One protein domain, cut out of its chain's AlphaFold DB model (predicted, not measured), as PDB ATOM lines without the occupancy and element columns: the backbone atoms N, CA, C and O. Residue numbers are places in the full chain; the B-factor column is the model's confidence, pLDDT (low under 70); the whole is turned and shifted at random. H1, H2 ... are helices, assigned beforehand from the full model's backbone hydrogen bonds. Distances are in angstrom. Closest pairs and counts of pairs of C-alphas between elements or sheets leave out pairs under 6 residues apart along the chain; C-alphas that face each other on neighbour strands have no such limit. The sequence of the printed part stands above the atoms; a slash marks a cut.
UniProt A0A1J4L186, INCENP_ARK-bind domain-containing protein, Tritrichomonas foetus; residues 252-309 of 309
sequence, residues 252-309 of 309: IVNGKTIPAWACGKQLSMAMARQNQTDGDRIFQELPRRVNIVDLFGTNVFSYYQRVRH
ATOM      1  N   ILE A 252      27.524 -22.648 -61.674       82.56
ATOM      2  CA  ILE A 252      28.736 -23.083 -60.966       82.56
ATOM      3  C   ILE A 252      28.748 -22.525 -59.540       82.56
ATOM      4  O   ILE A 252      28.730 -21.314 -59.341       82.56
ATOM      5  N   VAL A 253      28.888 -23.405 -58.542       81.56
ATOM      6  CA  VAL A 253      29.075 -23.042 -57.126       81.56
ATOM      7  C   VAL A 253      30.312 -23.761 -56.591       81.56
ATOM      8  O   VAL A 253      30.499 -24.959 -56.810       81.56
ATOM      9  N   ASN A 254      31.199 -23.028 -55.908       81.06
ATOM     10  CA  ASN A 254      32.473 -23.545 -55.382       81.06
ATOM     11  C   ASN A 254      33.330 -24.281 -56.436       81.06
ATOM     12  O   ASN A 254      33.936 -25.317 -56.156       81.06
ATOM     13  N   GLY A 255      33.350 -23.769 -57.673       85.94
ATOM     14  CA  GLY A 255      34.115 -24.345 -58.787       85.94
ATOM     15  C   GLY A 255      33.557 -25.661 -59.340       85.94
ATOM     16  O   GLY A 255      34.217 -26.300 -60.159       85.94
ATOM     17  N   LYS A 256      32.361 -26.081 -58.911       87.81
ATOM     18  CA  LYS A 256      31.662 -27.262 -59.429       87.81
ATOM     19  C   LYS A 256      30.394 -26.833 -60.151       87.81
ATOM     20  O   LYS A 256      29.647 -26.001 -59.645       87.81
ATOM     21  N   THR A 257      30.144 -27.425 -61.314       92.06
ATOM     22  CA  THR A 257      28.881 -27.249 -62.036       92.06
ATOM     23  C   THR A 257      27.729 -27.812 -61.215       92.06
ATOM     24  O   THR A 257      27.810 -28.960 -60.760       92.06
ATOM     25  N   ILE A 258      26.663 -27.033 -61.042       87.50
ATOM     26  CA  ILE A 258      25.458 -27.491 -60.353       87.50
ATOM     27  C   ILE A 258      24.761 -28.524 -61.249       87.50
ATOM     28  O   ILE A 258      24.504 -28.251 -62.424       87.50
ATOM     29  N   PRO A 259      24.469 -29.736 -60.751       88.75
ATOM     30  CA  PRO A 259      23.754 -30.719 -61.547       88.75
ATOM     31  C   PRO A 259      22.308 -30.267 -61.785       88.75
ATOM     32  O   PRO A 259      21.692 -29.669 -60.909       88.75
ATOM     33  N   ALA A 260      21.735 -30.625 -62.939       88.94
ATOM     34  CA  ALA A 260      20.402 -30.169 -63.355       88.94
ATOM     35  C   ALA A 260      19.283 -30.454 -62.334       88.94
ATOM     36  O   ALA A 260      18.339 -29.678 -62.227       88.94
ATOM     37  N   TRP A 261      19.394 -31.542 -61.560       91.44
ATOM     38  CA  TRP A 261      18.413 -31.891 -60.526       91.44
ATOM     39  C   TRP A 261      18.440 -30.941 -59.320       91.44
ATOM     40  O   TRP A 261      17.462 -30.867 -58.581       91.44
ATOM     41  N   ALA A 262      19.550 -30.226 -59.120       89.25
ATOM     42  CA  ALA A 262      19.782 -29.318 -58.003       89.25
ATOM     43  C   ALA A 262      19.578 -27.841 -58.382       89.25
ATOM     44  O   ALA A 262      19.962 -26.970 -57.606       89.25
ATOM     45  N   CYS A 263      18.993 -27.537 -59.548       86.44
ATOM     46  CA  CYS A 263      18.727 -26.163 -59.973       86.44
ATOM     47  C   CYS A 263      17.329 -25.964 -60.584       86.44
ATOM     48  O   CYS A 263      16.664 -26.903 -61.044       86.44
ATOM     49  N   GLY A 264      16.885 -24.701 -60.564       85.50
ATOM     50  CA  GLY A 264      15.687 -24.200 -61.237       85.50
ATOM     51  C   GLY A 264      14.436 -25.068 -61.065       85.50
ATOM     52  O   GLY A 264      14.118 -25.564 -59.983       85.50
ATOM     53  N   LYS A 265      13.720 -25.279 -62.177       86.81
ATOM     54  CA  LYS A 265      12.426 -25.984 -62.210       86.81
ATOM     55  C   LYS A 265      12.504 -27.441 -61.742       86.81
ATOM     56  O   LYS A 265      11.527 -27.946 -61.188       86.81
ATOM     57  N   GLN A 266      13.623 -28.132 -61.978       87.06
ATOM     58  CA  GLN A 266      13.764 -29.534 -61.567       87.06
ATOM     59  C   GLN A 266      13.828 -29.651 -60.046       87.06
ATOM     60  O   GLN A 266      13.109 -30.475 -59.480       87.06
ATOM     61  N   LEU A 267      14.604 -28.778 -59.397       88.31
ATOM     62  CA  LEU A 267      14.662 -28.699 -57.941       88.31
ATOM     63  C   LEU A 267      13.296 -28.331 -57.351       88.31
ATOM     64  O   LEU A 267      12.821 -29.018 -56.450       88.31
ATOM     65  N   SER A 268      12.622 -27.308 -57.893       84.31
ATOM     66  CA  SER A 268      11.296 -26.898 -57.408       84.31
ATOM     67  C   SER A 268      10.274 -28.037 -57.489       84.31
ATOM     68  O   SER A 268       9.525 -28.277 -56.542       84.31
ATOM     69  N   MET A 269      10.265 -28.786 -58.597       87.88
ATOM     70  CA  MET A 269       9.366 -29.928 -58.771       87.88
ATOM     71  C   MET A 269       9.727 -31.100 -57.848       87.88
ATOM     72  O   MET A 269       8.828 -31.760 -57.325       87.88
ATOM     73  N   ALA A 270      11.019 -31.370 -57.642       88.31
ATOM     74  CA  ALA A 270      11.477 -32.410 -56.724       88.31
ATOM     75  C   ALA A 270      11.081 -32.088 -55.276       88.31
ATOM     76  O   ALA A 270      10.515 -32.945 -54.601       88.31
ATOM     77  N   MET A 271      11.274 -30.841 -54.837       86.69
ATOM     78  CA  MET A 271      10.896 -30.379 -53.497       86.69
ATOM     79  C   MET A 271       9.385 -30.459 -53.265       86.69
ATOM     80  O   MET A 271       8.945 -30.985 -52.244       86.69
ATOM     81  N   ALA A 272       8.577 -30.039 -54.246       84.88
ATOM     82  CA  ALA A 272       7.121 -30.159 -54.163       84.88
ATOM     83  C   ALA A 272       6.652 -31.618 -53.996       84.88
ATOM     84  O   ALA A 272       5.667 -31.879 -53.306       84.88
ATOM     85  N   ARG A 273       7.364 -32.579 -54.602       84.56
ATOM     86  CA  ARG A 273       7.058 -34.017 -54.501       84.56
ATOM     87  C   ARG A 273       7.612 -34.663 -53.230       84.56
ATOM     88  O   ARG A 273       6.979 -35.568 -52.699       84.56
ATOM     89  N   GLN A 274       8.760 -34.209 -52.732       83.00
ATOM     90  CA  GLN A 274       9.394 -34.765 -51.532       83.00
ATOM     91  C   GLN A 274       8.532 -34.575 -50.274       83.00
ATOM     92  O   GLN A 274       8.508 -35.450 -49.411       83.00
ATOM     93  N   ASN A 275       7.741 -33.499 -50.211       68.94
ATOM     94  CA  ASN A 275       6.796 -33.251 -49.114       68.94
ATOM     95  C   ASN A 275       5.695 -34.323 -48.971       68.94
ATOM     96  O   ASN A 275       4.924 -34.284 -48.019       68.94
ATOM     97  N   GLN A 276       5.606 -35.274 -49.905       67.88
ATOM     98  CA  GLN A 276       4.579 -36.318 -49.930       67.88
ATOM     99  C   GLN A 276       5.095 -37.688 -49.463       67.88
ATOM    100  O   GLN A 276       4.325 -38.647 -49.426       67.88
ATOM    101  N   THR A 277       6.383 -37.810 -49.127       75.62
ATOM    102  CA  THR A 277       6.992 -39.094 -48.751       75.62
ATOM    103  C   THR A 277       7.304 -39.180 -47.261       75.62
ATOM    104  O   THR A 277       7.925 -38.282 -46.700       75.62
ATOM    105  N   ASP A 278       6.920 -40.296 -46.638       80.19
ATOM    106  CA  ASP A 278       7.262 -40.633 -45.254       80.19
ATOM    107  C   ASP A 278       8.752 -41.001 -45.148       80.19
ATOM    108  O   ASP A 278       9.170 -42.122 -45.468       80.19
ATOM    109  N   GLY A 279       9.562 -40.028 -44.727       80.75
ATOM    110  CA  GLY A 279      11.003 -40.190 -44.551       80.75
ATOM    111  C   GLY A 279      11.366 -41.253 -43.513       80.75
ATOM    112  O   GLY A 279      12.358 -41.957 -43.700       80.75
ATOM    113  N   ASP A 280      10.544 -41.447 -42.479       77.25
ATOM    114  CA  ASP A 280      10.820 -42.422 -41.419       77.25
ATOM    115  C   ASP A 280      10.711 -43.856 -41.937       77.25
ATOM    116  O   ASP A 280      11.478 -44.730 -41.528       77.25
ATOM    117  N   ARG A 281       9.804 -44.094 -42.890       81.19
ATOM    118  CA  ARG A 281       9.709 -45.379 -43.588       81.19
ATOM    119  C   ARG A 281      10.899 -45.619 -44.516       81.19
ATOM    120  O   ARG A 281      11.379 -46.746 -44.605       81.19
ATOM    121  N   ILE A 282      11.367 -44.588 -45.218       84.00
ATOM    122  CA  ILE A 282      12.474 -44.712 -46.183       84.00
ATOM    123  C   ILE A 282      13.809 -44.929 -45.461       84.00
ATOM    124  O   ILE A 282      14.642 -45.712 -45.914       84.00
ATOM    125  N   PHE A 283      14.002 -44.274 -44.319       82.75
ATOM    126  CA  PHE A 283      15.250 -44.301 -43.558       82.75
ATOM    127  C   PHE A 283      15.157 -45.130 -42.272       82.75
ATOM    128  O   PHE A 283      15.959 -44.949 -41.355       82.75
ATOM    129  N   GLN A 284      14.213 -46.075 -42.215       77.81
ATOM    130  CA  GLN A 284      13.929 -46.880 -41.025       77.81
ATOM    131  C   GLN A 284      15.160 -47.637 -40.498       77.81
ATOM    132  O   GLN A 284      15.323 -47.795 -39.287       77.81
ATOM    133  N   GLU A 285      16.018 -48.096 -41.409       79.38
ATOM    134  CA  GLU A 285      17.202 -48.903 -41.099       79.38
ATOM    135  C   GLU A 285      18.463 -48.070 -40.839       79.38
ATOM    136  O   GLU A 285      19.490 -48.631 -40.447       79.38
ATOM    137  N   LEU A 286      18.420 -46.741 -41.020       75.06
ATOM    138  CA  LEU A 286      19.579 -45.920 -40.684       75.06
ATOM    139  C   LEU A 286      19.821 -45.987 -39.169       75.06
ATOM    140  O   LEU A 286      18.890 -45.797 -38.377       75.06
ATOM    141  N   PRO A 287      21.067 -46.248 -38.730       72.75
ATOM    142  CA  PRO A 287      21.377 -46.296 -37.313       72.75
ATOM    143  C   PRO A 287      21.037 -44.940 -36.691       72.75
ATOM    144  O   PRO A 287      21.695 -43.936 -36.952       72.75
ATOM    145  N   ARG A 288      20.010 -44.917 -35.830       65.94
ATOM    146  CA  ARG A 288      19.507 -43.694 -35.167       65.94
ATOM    147  C   ARG A 288      20.570 -42.955 -34.354       65.94
ATOM    148  O   ARG A 288      20.350 -41.827 -33.925       65.94
ATOM    149  N   ARG A 289      21.687 -43.621 -34.057       69.62
ATOM    150  CA  ARG A 289      22.824 -43.072 -33.327       69.62
ATOM    151  C   ARG A 289      24.096 -43.572 -33.985       69.62
ATOM    152  O   ARG A 289      24.374 -44.768 -33.961       69.62
ATOM    153  N   VAL A 290      24.862 -42.647 -34.547       74.25
ATOM    154  CA  VAL A 290      26.243 -42.922 -34.930       74.25
ATOM    155  C   VAL A 290      27.057 -43.012 -33.645       74.25
ATOM    156  O   VAL A 290      26.948 -42.155 -32.765       74.25
ATOM    157  N   ASN A 291      27.844 -44.072 -33.508       75.75
ATOM    158  CA  ASN A 291      28.788 -44.178 -32.412       75.75
ATOM    159  C   ASN A 291      29.859 -43.095 -32.599       75.75
ATOM    160  O   ASN A 291      30.630 -43.123 -33.553       75.75
ATOM    161  N   ILE A 292      29.887 -42.130 -31.684       75.25
ATOM    162  CA  ILE A 292      30.822 -40.996 -31.711       75.25
ATOM    163  C   ILE A 292      32.274 -41.501 -31.731       75.25
ATOM    164  O   ILE A 292      33.124 -40.906 -32.389       75.25
ATOM    165  N   VAL A 293      32.543 -42.640 -31.084       79.06
ATOM    166  CA  VAL A 293      33.868 -43.275 -31.089       79.06
ATOM    167  C   VAL A 293      34.268 -43.721 -32.496       79.06
ATOM    168  O   VAL A 293      35.420 -43.538 -32.878       79.06
ATOM    169  N   ASP A 294      33.323 -44.229 -33.289       75.56
ATOM    170  CA  ASP A 294      33.581 -44.661 -34.667       75.56
ATOM    171  C   ASP A 294      33.784 -43.457 -35.602       75.56
ATOM    172  O   ASP A 294      34.547 -43.544 -36.561       75.56
ATOM    173  N   LEU A 295      33.145 -42.317 -35.310       78.25
ATOM    174  CA  LEU A 295      33.261 -41.100 -36.121       78.25
ATOM    175  C   LEU A 295      34.575 -40.341 -35.872       78.25
ATOM    176  O   LEU A 295      35.184 -39.830 -36.809       78.25
ATOM    177  N   PHE A 296      35.012 -40.257 -34.613       82.69
ATOM    178  CA  PHE A 296      36.178 -39.460 -34.208       82.69
ATOM    179  C   PHE A 296      37.409 -40.304 -33.849       82.69
ATOM    180  O   PHE A 296      38.436 -39.746 -33.458       82.69
ATOM    181  N   GLY A 297      37.316 -41.637 -33.931       73.12
ATOM    182  CA  GLY A 297      38.412 -42.572 -33.642       73.12
ATOM    183  C   GLY A 297      38.965 -42.476 -32.216       73.12
ATOM    184  O   GLY A 297      40.054 -42.972 -31.929       73.12
ATOM    185  N   THR A 298      38.251 -41.797 -31.323       71.00
ATOM    186  CA  THR A 298      38.707 -41.460 -29.978       71.00
ATOM    187  C   THR A 298      37.615 -41.826 -28.984       71.00
ATOM    188  O   THR A 298      36.443 -41.505 -29.174       71.00
ATOM    189  N   ASN A 299      37.997 -42.516 -27.904       63.97
ATOM    190  CA  ASN A 299      37.123 -42.764 -26.755       63.97
ATOM    191  C   ASN A 299      36.938 -41.451 -25.986       63.97
ATOM    192  O   ASN A 299      37.491 -41.255 -24.903       63.97
ATOM    193  N   VAL A 300      36.199 -40.518 -26.577       59.75
ATOM    194  CA  VAL A 300      35.767 -39.318 -25.877       59.75
ATOM    195  C   VAL A 300      34.616 -39.752 -24.982       59.75
ATOM    196  O   VAL A 300      33.516 -40.044 -25.451       59.75
ATOM    197  N   PHE A 301      34.879 -39.850 -23.679       57.22
ATOM    198  CA  PHE A 301      33.804 -39.924 -22.701       57.22
ATOM    199  C   PHE A 301      32.900 -38.715 -22.930       57.22
ATOM    200  O   PHE A 301      33.372 -37.577 -22.913       57.22
ATOM    201  N   SER A 302      31.614 -38.960 -23.189       57.28
ATOM    202  CA  SER A 302      30.634 -37.881 -23.278       57.28
ATOM    203  C   SER A 302      30.757 -37.031 -22.018       57.28
ATOM    204  O   SER A 302      30.621 -37.551 -20.908       57.28
ATOM    205  N   TYR A 303      31.007 -35.731 -22.187       55.59
ATOM    206  CA  TYR A 303      31.136 -34.768 -21.087       55.59
ATOM    207  C   TYR A 303      29.908 -34.791 -20.152       55.59
ATOM    208  O   TYR A 303      29.983 -34.403 -18.990       55.59
ATOM    209  N   TYR A 304      28.785 -35.331 -20.640       50.62
ATOM    210  CA  TYR A 304      27.513 -35.462 -19.937       50.62
ATOM    211  C   TYR A 304      27.160 -36.893 -19.527       50.62
ATOM    212  O   TYR A 304      25.975 -37.182 -19.324       50.62
ATOM    213  N   GLN A 305      28.125 -37.808 -19.373       54.16
ATOM    214  CA  GLN A 305      27.845 -39.078 -18.699       54.16
ATOM    215  C   GLN A 305      27.579 -38.798 -17.212       54.16
ATOM    216  O   GLN A 305      28.444 -38.903 -16.347       54.16
ATOM    217  N   ARG A 306      26.344 -38.364 -16.941       49.38
ATOM    218  CA  ARG A 306      25.786 -38.070 -15.630       49.38
ATOM    219  C   ARG A 306      25.937 -39.339 -14.806       49.38
ATOM    220  O   ARG A 306      25.217 -40.312 -15.029       49.38
ATOM    221  N   VAL A 307      26.902 -39.328 -13.895       50.19
ATOM    222  CA  VAL A 307      27.076 -40.373 -12.892       50.19
ATOM    223  C   VAL A 307      25.770 -40.427 -12.102       50.19
ATOM    224  O   VAL A 307      25.480 -39.545 -11.295       50.19
ATOM    225  N   ARG A 308      24.922 -41.414 -12.400       50.84
ATOM    226  CA  ARG A 308      23.837 -41.795 -11.499       50.84
ATOM    227  C   ARG A 308      24.497 -42.563 -10.359       50.84
ATOM    228  O   ARG A 308      24.862 -43.720 -10.544       50.84
ATOM    229  N   HIS A 309      24.723 -41.857  -9.255       38.47
ATOM    230  CA  HIS A 309      24.979 -42.448  -7.945       38.47
ATOM    231  C   HIS A 309      23.685 -43.009  -7.357       38.47
ATOM    232  O   HIS A 309      22.621 -42.391  -7.600       38.47
TER     233      HIS A 309
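Overview. This is residues 252 to 309 of the 309 residues of the protein "INCENP_ARK-bind domain-containing protein" of Tritrichomonas foetus (UniProt A0A1J4L186). There is little regular structure: an open, winding chain on which three separate helices, H1, H2 and H3, are strung, with a small turn at residues 252 to 257 and a tail after H3. The printed part has 58 residues, with no named strand; the class is all helix, and the named helices hold 20 residues. It is extended, with a radius of gyration of the C-alphas of 19.7 A, and flat, spanning 58 by 33 by 17 A.

Arrangement. Residues 252 to 253 pair with residues 256 to 257, antiparallel. H1, residues 264 to 274, is apart from H2, residues 279 to 282, and both are apart from H3, residues 292 to 296. In H1 and H3 every O i to N i+4 pair is within hydrogen-bond range; H2 is too short for such a pair.

Along the chain. H1 begins at C-alpha 264 (15.687, -24.200, -61.237) and is 15.7 A long. H3 ends at C-alpha 296 (36.178, -39.460, -34.208).

Size, cuts and confidence. The C-alphas of Lys 265 and His 309, the two farthest apart, are 58.1 A apart. The printed part has no cut. The link from H1 to H2 is tight, that from H2 to H3 short. Residues 275 to 276, 288 to 289 and 299 to 309 have pLDDT under 70.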